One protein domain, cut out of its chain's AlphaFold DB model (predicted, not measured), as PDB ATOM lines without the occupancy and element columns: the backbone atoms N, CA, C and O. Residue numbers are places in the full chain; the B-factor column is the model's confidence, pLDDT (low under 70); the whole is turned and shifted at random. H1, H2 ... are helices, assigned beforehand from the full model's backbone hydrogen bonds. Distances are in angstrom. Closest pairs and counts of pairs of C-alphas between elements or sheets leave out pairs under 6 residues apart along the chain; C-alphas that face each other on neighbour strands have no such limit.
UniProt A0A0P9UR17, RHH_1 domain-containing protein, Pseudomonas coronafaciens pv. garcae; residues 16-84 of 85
ATOM      1  N   GLN A  16     116.005 117.476 140.084       55.97
ATOM      2  CA  GLN A  16     115.459 117.019 138.808       55.97
ATOM      3  C   GLN A  16     115.682 118.028 137.671       55.97
ATOM      4  O   GLN A  16     115.981 117.617 136.549       55.97
ATOM      5  N   ALA A  17     115.636 119.337 137.943       55.38
ATOM      6  CA  ALA A  17     115.855 120.363 136.920       55.38
ATOM      7  C   ALA A  17     117.306 120.358 136.399       55.38
ATOM      8  O   ALA A  17     117.545 120.514 135.198       55.38
ATOM      9  N   ALA A  18     118.277 120.084 137.277       57.78
ATOM     10  CA  ALA A  18     119.683 119.933 136.902       57.78
ATOM     11  C   ALA A  18     119.931 118.694 136.016       57.78
ATOM     12  O   ALA A  18     120.750 118.730 135.090       57.78
ATOM     13  N   VAL A  19     119.199 117.601 136.256       60.03
ATOM     14  CA  VAL A  19     119.289 116.367 135.455       60.03
ATOM     15  C   VAL A  19     118.678 116.556 134.062       60.03
ATOM     16  O   VAL A  19     119.226 116.072 133.074       60.03
ATOM     17  N   VAL A  20     117.581 117.309 133.944       58.50
ATOM     18  CA  VAL A  20     116.953 117.586 132.640       58.50
ATOM     19  C   VAL A  20     117.808 118.544 131.802       58.50
ATOM     20  O   VAL A  20     118.030 118.281 130.619       58.50
ATOM     21  N   ALA A  21     118.375 119.591 132.410       56.91
ATOM     22  CA  ALA A  21     119.266 120.527 131.718       56.91
ATOM     23  C   ALA A  21     120.555 119.855 131.206       56.91
ATOM     24  O   ALA A  21     120.989 120.102 130.081       56.91
ATOM     25  N   SER A  22     121.140 118.947 131.994       58.25
ATOM     26  CA  SER A  22     122.325 118.183 131.578       58.25
ATOM     27  C   SER A  22     122.024 117.173 130.464       58.25
ATOM     28  O   SER A  22     122.872 116.951 129.599       58.25
ATOM     29  N   LYS A  23     120.810 116.611 130.425       57.00
ATOM     30  CA  LYS A  23     120.375 115.701 129.357       57.00
ATOM     31  C   LYS A  23     120.079 116.438 128.044       57.00
ATOM     32  O   LYS A  23     120.450 115.936 126.989       57.00
ATOM     33  N   ALA A  24     119.499 117.638 128.108       57.66
ATOM     34  CA  ALA A  24     119.245 118.481 126.934       57.66
ATOM     35  C   ALA A  24     120.535 119.063 126.319       57.66
ATOM     36  O   ALA A  24     120.656 119.175 125.102       57.66
ATOM     37  N   ALA A  25     121.545 119.373 127.140       56.53
ATOM     38  CA  ALA A  25     122.849 119.820 126.644       56.53
ATOM     39  C   ALA A  25     123.666 118.691 125.974       56.53
ATOM     40  O   ALA A  25     124.602 118.965 125.226       56.53
ATOM     41  N   ALA A  26     123.321 117.423 126.231       57.97
ATOM     42  CA  ALA A  26     123.993 116.251 125.667       57.97
ATOM     43  C   ALA A  26     123.457 115.826 124.285       57.97
ATOM     44  O   ALA A  26     124.051 114.955 123.654       57.97
ATOM     45  N   THR A  27     122.360 116.423 123.810       56.28
ATOM     46  CA  THR A  27     121.735 116.111 122.510       56.28
ATOM     47  C   THR A  27     122.128 117.074 121.382       56.28
ATOM     48  O   THR A  27     121.579 116.981 120.288       56.28
ATOM     49  N   ALA A  28     123.067 117.999 121.615       54.62
ATOM     50  CA  ALA A  28     123.581 118.879 120.565       54.62
ATOM     51  C   ALA A  28     124.481 118.090 119.582       54.62
ATOM     52  O   ALA A  28     125.417 117.422 120.032       54.62
ATOM     53  N   PRO A  29     124.245 118.163 118.256       56.69
ATOM     54  CA  PRO A  29     124.880 117.282 117.273       56.69
ATOM     55  C   PRO A  29     126.318 117.670 116.874       56.69
ATOM     56  O   PRO A  29     126.857 117.075 115.948       56.69
ATOM     57  N   ASP A  30     126.966 118.605 117.578       60.28
ATOM     58  CA  ASP A  30     128.330 119.076 117.266       60.28
ATOM     59  C   ASP A  30     129.327 118.875 118.425       60.28
ATOM     60  O   ASP A  30     130.274 119.632 118.650       60.28
ATOM     61  N   ALA A  31     129.112 117.834 119.232       56.03
ATOM     62  CA  ALA A  31     130.105 117.420 120.210       56.03
ATOM     63  C   ALA A  31     131.229 116.662 119.488       56.03
ATOM     64  O   ALA A  31     131.177 115.438 119.353       56.03
ATOM     65  N   ALA A  32     132.262 117.393 119.051       63.12
ATOM     66  CA  ALA A  32     133.545 116.818 118.652       63.12
ATOM     67  C   ALA A  32     133.924 115.667 119.607       63.12
ATOM     68  O   ALA A  32     133.729 115.809 120.824       63.12
ATOM     69  N   PRO A  33     134.440 114.526 119.105       54.84
ATOM     70  CA  PRO A  33     134.672 113.348 119.925       54.84
ATOM     71  C   PRO A  33     135.596 113.728 121.077       54.84
ATOM     72  O   PRO A  33     136.797 113.945 120.896       54.84
ATOM     73  N   ARG A  34     135.026 113.841 122.283       61.12
ATOM     74  CA  ARG A  34     135.794 114.060 123.504       61.12
ATOM     75  C   ARG A  34     136.759 112.888 123.595       61.12
ATOM     76  O   ARG A  34     136.326 111.774 123.890       61.12
ATOM     77  N   LYS A  35     138.045 113.121 123.299       59.81
ATOM     78  CA  LYS A  35     139.110 112.133 123.503       59.81
ATOM     79  C   LYS A  35     138.910 111.577 124.907       59.81
ATOM     80  O   LYS A  35     139.035 112.319 125.883       59.81
ATOM     81  N   LYS A  36     138.521 110.302 125.009       59.09
ATOM     82  CA  LYS A  36     138.373 109.624 126.297       59.09
ATOM     83  C   LYS A  36     139.719 109.748 126.993       59.09
ATOM     84  O   LYS A  36     140.703 109.162 126.552       59.09
ATOM     85  N   SER A  37     139.768 110.560 128.041       61.06
ATOM     86  CA  SER A  37     140.932 110.669 128.906       61.06
ATOM     87  C   SER A  37     141.149 109.294 129.532       61.06
ATOM     88  O   SER A  37     140.486 108.942 130.504       61.06
ATOM     89  N   MET A  38     142.045 108.488 128.957       61.44
ATOM     90  CA  MET A  38     142.514 107.215 129.521       61.44
ATOM     91  C   MET A  38     143.456 107.458 130.704       61.44
ATOM     92  O   MET A  38     144.483 106.808 130.872       61.44
ATOM     93  N   ARG A  39     143.139 108.442 131.541       72.19
ATOM     94  CA  ARG A  39     143.863 108.645 132.780       72.19
ATOM     95  C   ARG A  39     143.352 107.575 133.734       72.19
ATOM     96  O   ARG A  39     142.249 107.700 134.261       72.19
ATOM     97  N   GLY A  40     144.125 106.498 133.881       80.94
ATOM     98  CA  GLY A  40     143.858 105.445 134.858       80.94
ATOM     99  C   GLY A  40     143.583 106.028 136.249       80.94
ATOM    100  O   GLY A  40     143.928 107.183 136.540       80.94
ATOM    101  N   LYS A  41     142.926 105.249 137.114       85.25
ATOM    102  CA  LYS A  41     142.667 105.684 138.492       85.25
ATOM    103  C   LYS A  41     143.995 106.009 139.182       85.25
ATOM    104  O   LYS A  41     145.002 105.349 138.950       85.25
ATOM    105  N   ARG A  42     143.998 107.061 140.007       84.69
ATOM    106  CA  ARG A  42     145.174 107.411 140.812       84.69
ATOM    107  C   ARG A  42     145.342 106.341 141.880       84.69
ATOM    108  O   ARG A  42     144.425 106.136 142.668       84.69
ATOM    109  N   GLU A  43     146.501 105.708 141.891       89.88
ATOM    110  CA  GLU A  43     146.877 104.723 142.894       89.88
ATOM    111  C   GLU A  43     147.918 105.329 143.833       89.88
ATOM    112  O   GLU A  43     148.812 106.063 143.403       89.88
ATOM    113  N   MET A  44     147.746 105.074 145.128       89.81
ATOM    114  CA  MET A  44     148.668 105.511 146.168       89.81
ATOM    115  C   MET A  44     149.575 104.338 146.513       89.81
ATOM    116  O   MET A  44     149.086 103.255 146.818       89.81
ATOM    117  N   PHE A  45     150.880 104.570 146.500       90.56
ATOM    118  CA  PHE A  45     151.884 103.590 146.890       90.56
ATOM    119  C   PHE A  45     152.889 104.239 147.838       90.56
ATOM    120  O   PHE A  45     153.030 105.465 147.873       90.56
ATOM    121  N   GLN A  46     153.552 103.417 148.642       92.94
ATOM    122  CA  GLN A  46     154.562 103.865 149.595       92.94
ATOM    123  C   GLN A  46     155.955 103.674 148.995       92.94
ATOM    124  O   GLN A  46     156.207 102.687 148.308       92.94
ATOM    125  N   VAL A  47     156.850 104.626 149.255       91.50
ATOM    126  CA  VAL A  47     158.249 104.586 148.815       91.50
ATOM    127  C   VAL A  47     159.121 104.992 149.992       91.50
ATOM    128  O   VAL A  47     158.837 105.998 150.644       91.50
ATOM    129  N   GLY A  48     160.157 104.202 150.265       93.75
ATOM    130  CA  GLY A  48     161.193 104.544 151.233       93.75
ATOM    131  C   GLY A  48     162.286 105.381 150.576       93.75
ATOM    132  O   GLY A  48     162.699 105.087 149.456       93.75
ATOM    133  N   PHE A  49     162.746 106.408 151.279       93.62
ATOM    134  CA  PHE A  49     163.902 107.214 150.901       93.62
ATOM    135  C   PHE A  49     164.868 107.270 152.075       93.62
ATOM    136  O   PHE A  49     164.441 107.196 153.230       93.62
ATOM    137  N   GLU A  50     166.148 107.453 151.767       96.69
ATOM    138  CA  GLU A  50     167.140 107.784 152.782       96.69
ATOM    139  C   GLU A  50     166.754 109.097 153.491       96.69
ATOM    140  O   GLU A  50     166.243 110.016 152.835       96.69
ATOM    141  N   PRO A  51     166.986 109.220 154.810       95.00
ATOM    142  CA  PRO A  51     166.581 110.402 155.572       95.00
ATOM    143  C   PRO A  51     167.191 111.704 155.043       95.00
ATOM    144  O   PRO A  51     166.511 112.728 154.991       95.00
ATOM    145  N   GLU A  52     168.453 111.655 154.617       95.94
ATOM    146  CA  GLU A  52     169.183 112.804 154.068       95.94
ATOM    147  C   GLU A  52     168.542 113.285 152.763       95.94
ATOM    148  O   GLU A  52     168.196 114.457 152.622       95.94
ATOM    149  N   LEU A  53     168.254 112.351 151.854       94.25
ATOM    150  CA  LEU A  53     167.577 112.642 150.594       94.25
ATOM    151  C   LEU A  53     166.159 113.187 150.819       94.25
ATOM    152  O   LEU A  53     165.706 114.074 150.096       94.25
ATOM    153  N   LEU A  54     165.441 112.679 151.824       94.44
ATOM    154  CA  LEU A  54     164.117 113.193 152.166       94.44
ATOM    155  C   LEU A  54     164.185 114.664 152.610       94.44
ATOM    156  O   LEU A  54     163.329 115.459 152.219       94.44
ATOM    157  N   ALA A  55     165.208 115.024 153.392       95.31
ATOM    158  CA  ALA A  55     165.434 116.395 153.836       95.31
ATOM    159  C   ALA A  55     165.778 117.327 152.664       95.31
ATOM    160  O   ALA A  55     165.230 118.426 152.575       95.31
ATOM    161  N   GLU A  56     166.614 116.874 151.725       94.44
ATOM    162  CA  GLU A  56     166.923 117.627 150.503       94.44
ATOM    163  C   GLU A  56     165.677 117.867 149.642       94.44
ATOM    164  O   GLU A  56     165.428 118.986 149.188       94.44
ATOM    165  N   LEU A  57     164.846 116.834 149.460       93.50
ATOM    166  CA  LEU A  57     163.588 116.948 148.720       93.50
ATOM    167  C   LEU A  57     162.627 117.938 149.381       93.50
ATOM    168  O   LEU A  57     161.954 118.696 148.685       93.50
ATOM    169  N   ASP A  58     162.550 117.943 150.711       93.25
ATOM    170  CA  ASP A  58     161.717 118.891 151.446       93.25
ATOM    171  C   ASP A  58     162.260 120.326 151.360       93.25
ATOM    172  O   ASP A  58     161.470 121.251 151.187       93.25
ATOM    173  N   ALA A  59     163.577 120.533 151.387       94.94
ATOM    174  CA  ALA A  59     164.170 121.856 151.182       94.94
ATOM    175  C   ALA A  59     163.879 122.400 149.770       94.94
ATOM    176  O   ALA A  59     163.467 123.551 149.599       94.94
ATOM    177  N   GLU A  60     164.019 121.552 148.751       93.69
ATOM    178  CA  GLU A  60     163.739 121.919 147.360       93.69
ATOM    179  C   GLU A  60     162.250 122.222 147.138       93.69
ATOM    180  O   GLU A  60     161.875 123.126 146.385       93.69
ATOM    181  N   ARG A  61     161.377 121.505 147.845       94.44
ATOM    182  CA  ARG A  61     159.932 121.738 147.847       94.44
ATOM    183  C   ARG A  61     159.571 123.137 148.344       94.44
ATOM    184  O   ARG A  61     158.715 123.783 147.734       94.44
ATOM    185  N   GLU A  62     160.206 123.594 149.424       93.62
ATOM    186  CA  GLU A  62     160.024 124.950 149.954       93.62
ATOM    187  C   GLU A  62     160.561 125.995 148.964       93.62
ATOM    188  O   GLU A  62     159.868 126.963 148.647       93.62
ATOM    189  N   ARG A  63     161.739 125.747 148.373       92.06
ATOM    190  CA  ARG A  63     162.360 126.632 147.369       92.06
ATOM    191  C   ARG A  63     161.476 126.864 146.140       92.06
ATOM    192  O   ARG A  63     161.458 127.962 145.589       92.06
ATOM    193  N   LEU A  64     160.733 125.844 145.711       88.12
ATOM    194  CA  LEU A  64     159.845 125.894 144.544       88.12
ATOM    195  C   LEU A  64     158.440 126.448 144.848       88.12
ATOM    196  O   LEU A  64     157.546 126.333 144.008       88.12
ATOM    197  N   GLY A  65     158.239 127.058 146.021       90.19
ATOM    198  CA  GLY A  65     156.979 127.707 146.393       90.19
ATOM    199  C   GLY A  65     156.027 126.819 147.193       90.19
ATOM    200  O   GLY A  65     154.813 126.957 147.062       90.19
ATOM    201  N   GLY A  66     156.559 125.894 148.000       87.06
ATOM    202  CA  GLY A  66     155.757 125.090 148.929       87.06
ATOM    203  C   GLY A  66     154.905 124.024 148.235       87.06
ATOM    204  O   GLY A  66     153.725 123.847 148.541       87.06
ATOM    205  N   LEU A  67     155.481 123.311 147.262       90.50
ATOM    206  CA  LEU A  67     154.791 122.213 146.577       90.50
ATOM    207  C   LEU A  67     154.411 121.086 147.555       90.50
ATOM    208  O   LEU A  67     154.968 120.950 148.634       90.50
ATOM    209  N   SER A  68     153.490 120.202 147.172       92.12
ATOM    210  CA  SER A  68     153.324 118.933 147.902       92.12
ATOM    211  C   SER A  68     154.398 117.930 147.465       92.12
ATOM    212  O   SER A  68     154.785 117.921 146.293       92.12
ATOM    213  N   ARG A  69     154.845 117.031 148.360       91.31
ATOM    214  CA  ARG A  69     155.827 115.979 148.013       91.31
ATOM    215  C   ARG A  69     155.443 115.190 146.744       91.31
ATOM    216  O   ARG A  69     156.287 115.060 145.860       91.31
ATOM    217  N   PRO A  70     154.182 114.735 146.556       92.69
ATOM    218  CA  PRO A  70     153.798 114.036 145.328       92.69
ATOM    219  C   PRO A  70     153.881 114.911 144.070       92.69
ATOM    220  O   PRO A  70     154.146 114.400 142.983       92.69
ATOM    221  N   ALA A  71     153.641 116.222 144.187       92.88
ATOM    222  CA  ALA A  71     153.751 117.143 143.058       92.88
ATOM    223  C   ALA A  71     155.211 117.340 142.638       92.88
ATOM    224  O   ALA A  71     155.506 117.245 141.446       92.88
ATOM    225  N   LEU A  72     156.111 117.533 143.608       94.12
ATOM    226  CA  LEU A  72     157.550 117.622 143.363       94.12
ATOM    227  C   LEU A  72     158.064 116.355 142.666       94.12
ATOM    228  O   LEU A  72     158.651 116.440 141.588       94.12
ATOM    229  N   LEU A  73     157.762 115.183 143.233       93.38
ATOM    230  CA  LEU A  73     158.178 113.892 142.678       93.38
ATOM    231  C   LEU A  73     157.664 113.696 141.251       93.38
ATOM    232  O   LEU A  73     158.407 113.264 140.375       93.38
ATOM    233  N   LYS A  74     156.411 114.074 140.974       92.06
ATOM    234  CA  LYS A  74     155.851 113.982 139.622       92.06
ATOM    235  C   LYS A  74     156.608 114.855 138.617       92.06
ATOM    236  O   LYS A  74     156.818 114.417 137.488       92.06
ATOM    237  N   ILE A  75     156.989 116.075 138.996       92.19
ATOM    238  CA  ILE A  75     157.746 116.986 138.125       92.19
ATOM    239  C   ILE A  75     159.149 116.433 137.876       92.19
ATOM    240  O   ILE A  75     159.575 116.371 136.724       92.19
ATOM    241  N   ALA A  76     159.839 116.001 138.933       92.00
ATOM    242  CA  ALA A  76     161.181 115.437 138.838       92.00
ATOM    243  C   ALA A  76     161.207 114.200 137.927       92.00
ATOM    244  O   ALA A  76     161.981 114.150 136.974       92.00
ATOM    245  N   LEU A  77     160.288 113.255 138.151       93.25
ATOM    246  CA  LEU A  77     160.150 112.058 137.320       93.25
ATOM    247  C   LEU A  77     159.815 112.410 135.871       93.25
ATOM    248  O   LEU A  77     160.378 111.820 134.955       93.25
ATOM    249  N   ARG A  78     158.929 113.387 135.646       93.12
ATOM    250  CA  ARG A  78     158.587 113.813 134.288       93.12
ATOM    251  C   ARG A  78     159.806 114.365 133.550       93.12
ATOM    252  O   ARG A  78     160.052 113.949 132.427       93.12
ATOM    253  N   ARG A  79     160.585 115.236 134.197       92.19
ATOM    254  CA  ARG A  79     161.822 115.791 133.624       92.19
ATOM    255  C   ARG A  79     162.857 114.712 133.324       92.19
ATOM    256  O   ARG A  79     163.512 114.788 132.295       92.19
ATOM    257  N   LEU A  80     162.982 113.717 134.199       92.56
ATOM    258  CA  LEU A  80     163.908 112.600 134.012       92.56
ATOM    259  C   LEU A  80     163.493 111.676 132.858       92.56
ATOM    260  O   LEU A  80     164.352 111.137 132.171       92.56
ATOM    261  N   LEU A  81     162.189 111.488 132.639       93.12
ATOM    262  CA  LEU A  81     161.681 110.742 131.485       93.12
ATOM    263  C   LEU A  81     161.839 111.533 130.183       93.12
ATOM    264  O   LEU A  81     162.219 110.956 129.170       93.12
ATOM    265  N   ASP A  82     161.576 112.840 130.220       91.44
ATOM    266  CA  ASP A  82     161.684 113.708 129.046       91.44
ATOM    267  C   ASP A  82     163.155 113.905 128.609       91.44
ATOM    268  O   ASP A  82     163.401 114.106 127.429       91.44
ATOM    269  N   SER A  83     164.141 113.812 129.516       87.06
ATOM    270  CA  SER A  83     165.576 113.930 129.184       87.06
ATOM    271  C   SER A  83     166.230 112.646 128.657       87.06
ATOM    272  O   SER A  83     167.403 112.659 128.287       87.06
ATOM    273  N   LYS A  84     165.505 111.523 128.673       60.06
ATOM    274  CA  LYS A  84     165.975 110.204 128.213       60.06
ATOM    275  C   LYS A  84     165.592 109.905 126.753       60.06
ATOM    276  O   LYS A  84     165.916 108.817 126.279       60.06
TER     277      LYS A  84
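This is residues 16 to 84 of the 85 residues of the protein "RHH_1 domain-containing protein" of Pseudomonas coronafaciens pv. garcae (UniProt A0A0P9UR17). The longest helix, H3, meets H2 at about a right angle to make a small corner-shaped head, with the start of H3 packed on residues 57 to 61 of H2. From this head a long arm with no named element, residues 26 to 50, leads away to H1, a lone helix at the far end; residues 16 to 43, of which 16 to 25 belong to H1, stick out, and so do residues 74 to 84, of which 74 to 82 belong to H3. The printed part has 69 residues with three named helices, in the order H1, H2, H3, and no named strand; the class is all helix. The whole is extended, with a radius of gyration of the C-alphas of 20.8 A and spans of 57 by 33 by 24 A.

H3, residues 69 to 82, is 20.0 A long and ends at C-alpha 82 (161.684, 113.708, 129.046). H2, residues 51 to 63, is 18.7 A long and begins at C-alpha 51 (166.581, 110.402, 155.572). H1, residues 16 to 25, begins at C-alpha 16 (115.459, 117.019, 138.808).

H3 touches H2 with residues 69 to 72 alone. The closest C-alphas of the two, those of Arg 61 and Leu 72, are 6.5 A apart. Their lines are about perpendicular, at 89 degrees. H1 is apart from both H2 and H3. In H1, H2 and H3 every O i to N i+4 pair is within hydrogen-bond range.

The two C-alphas farthest apart, those of Pro 29 and Glu 52, are 57.8 A apart. The printed part has no cut. The link from H2 to H3 is tight, with 5 residues; the link from H1 to H2 is long, with 25. Mean pLDDT of the printed part is 79.9, and residues 16 to 38 and 84 are under 70.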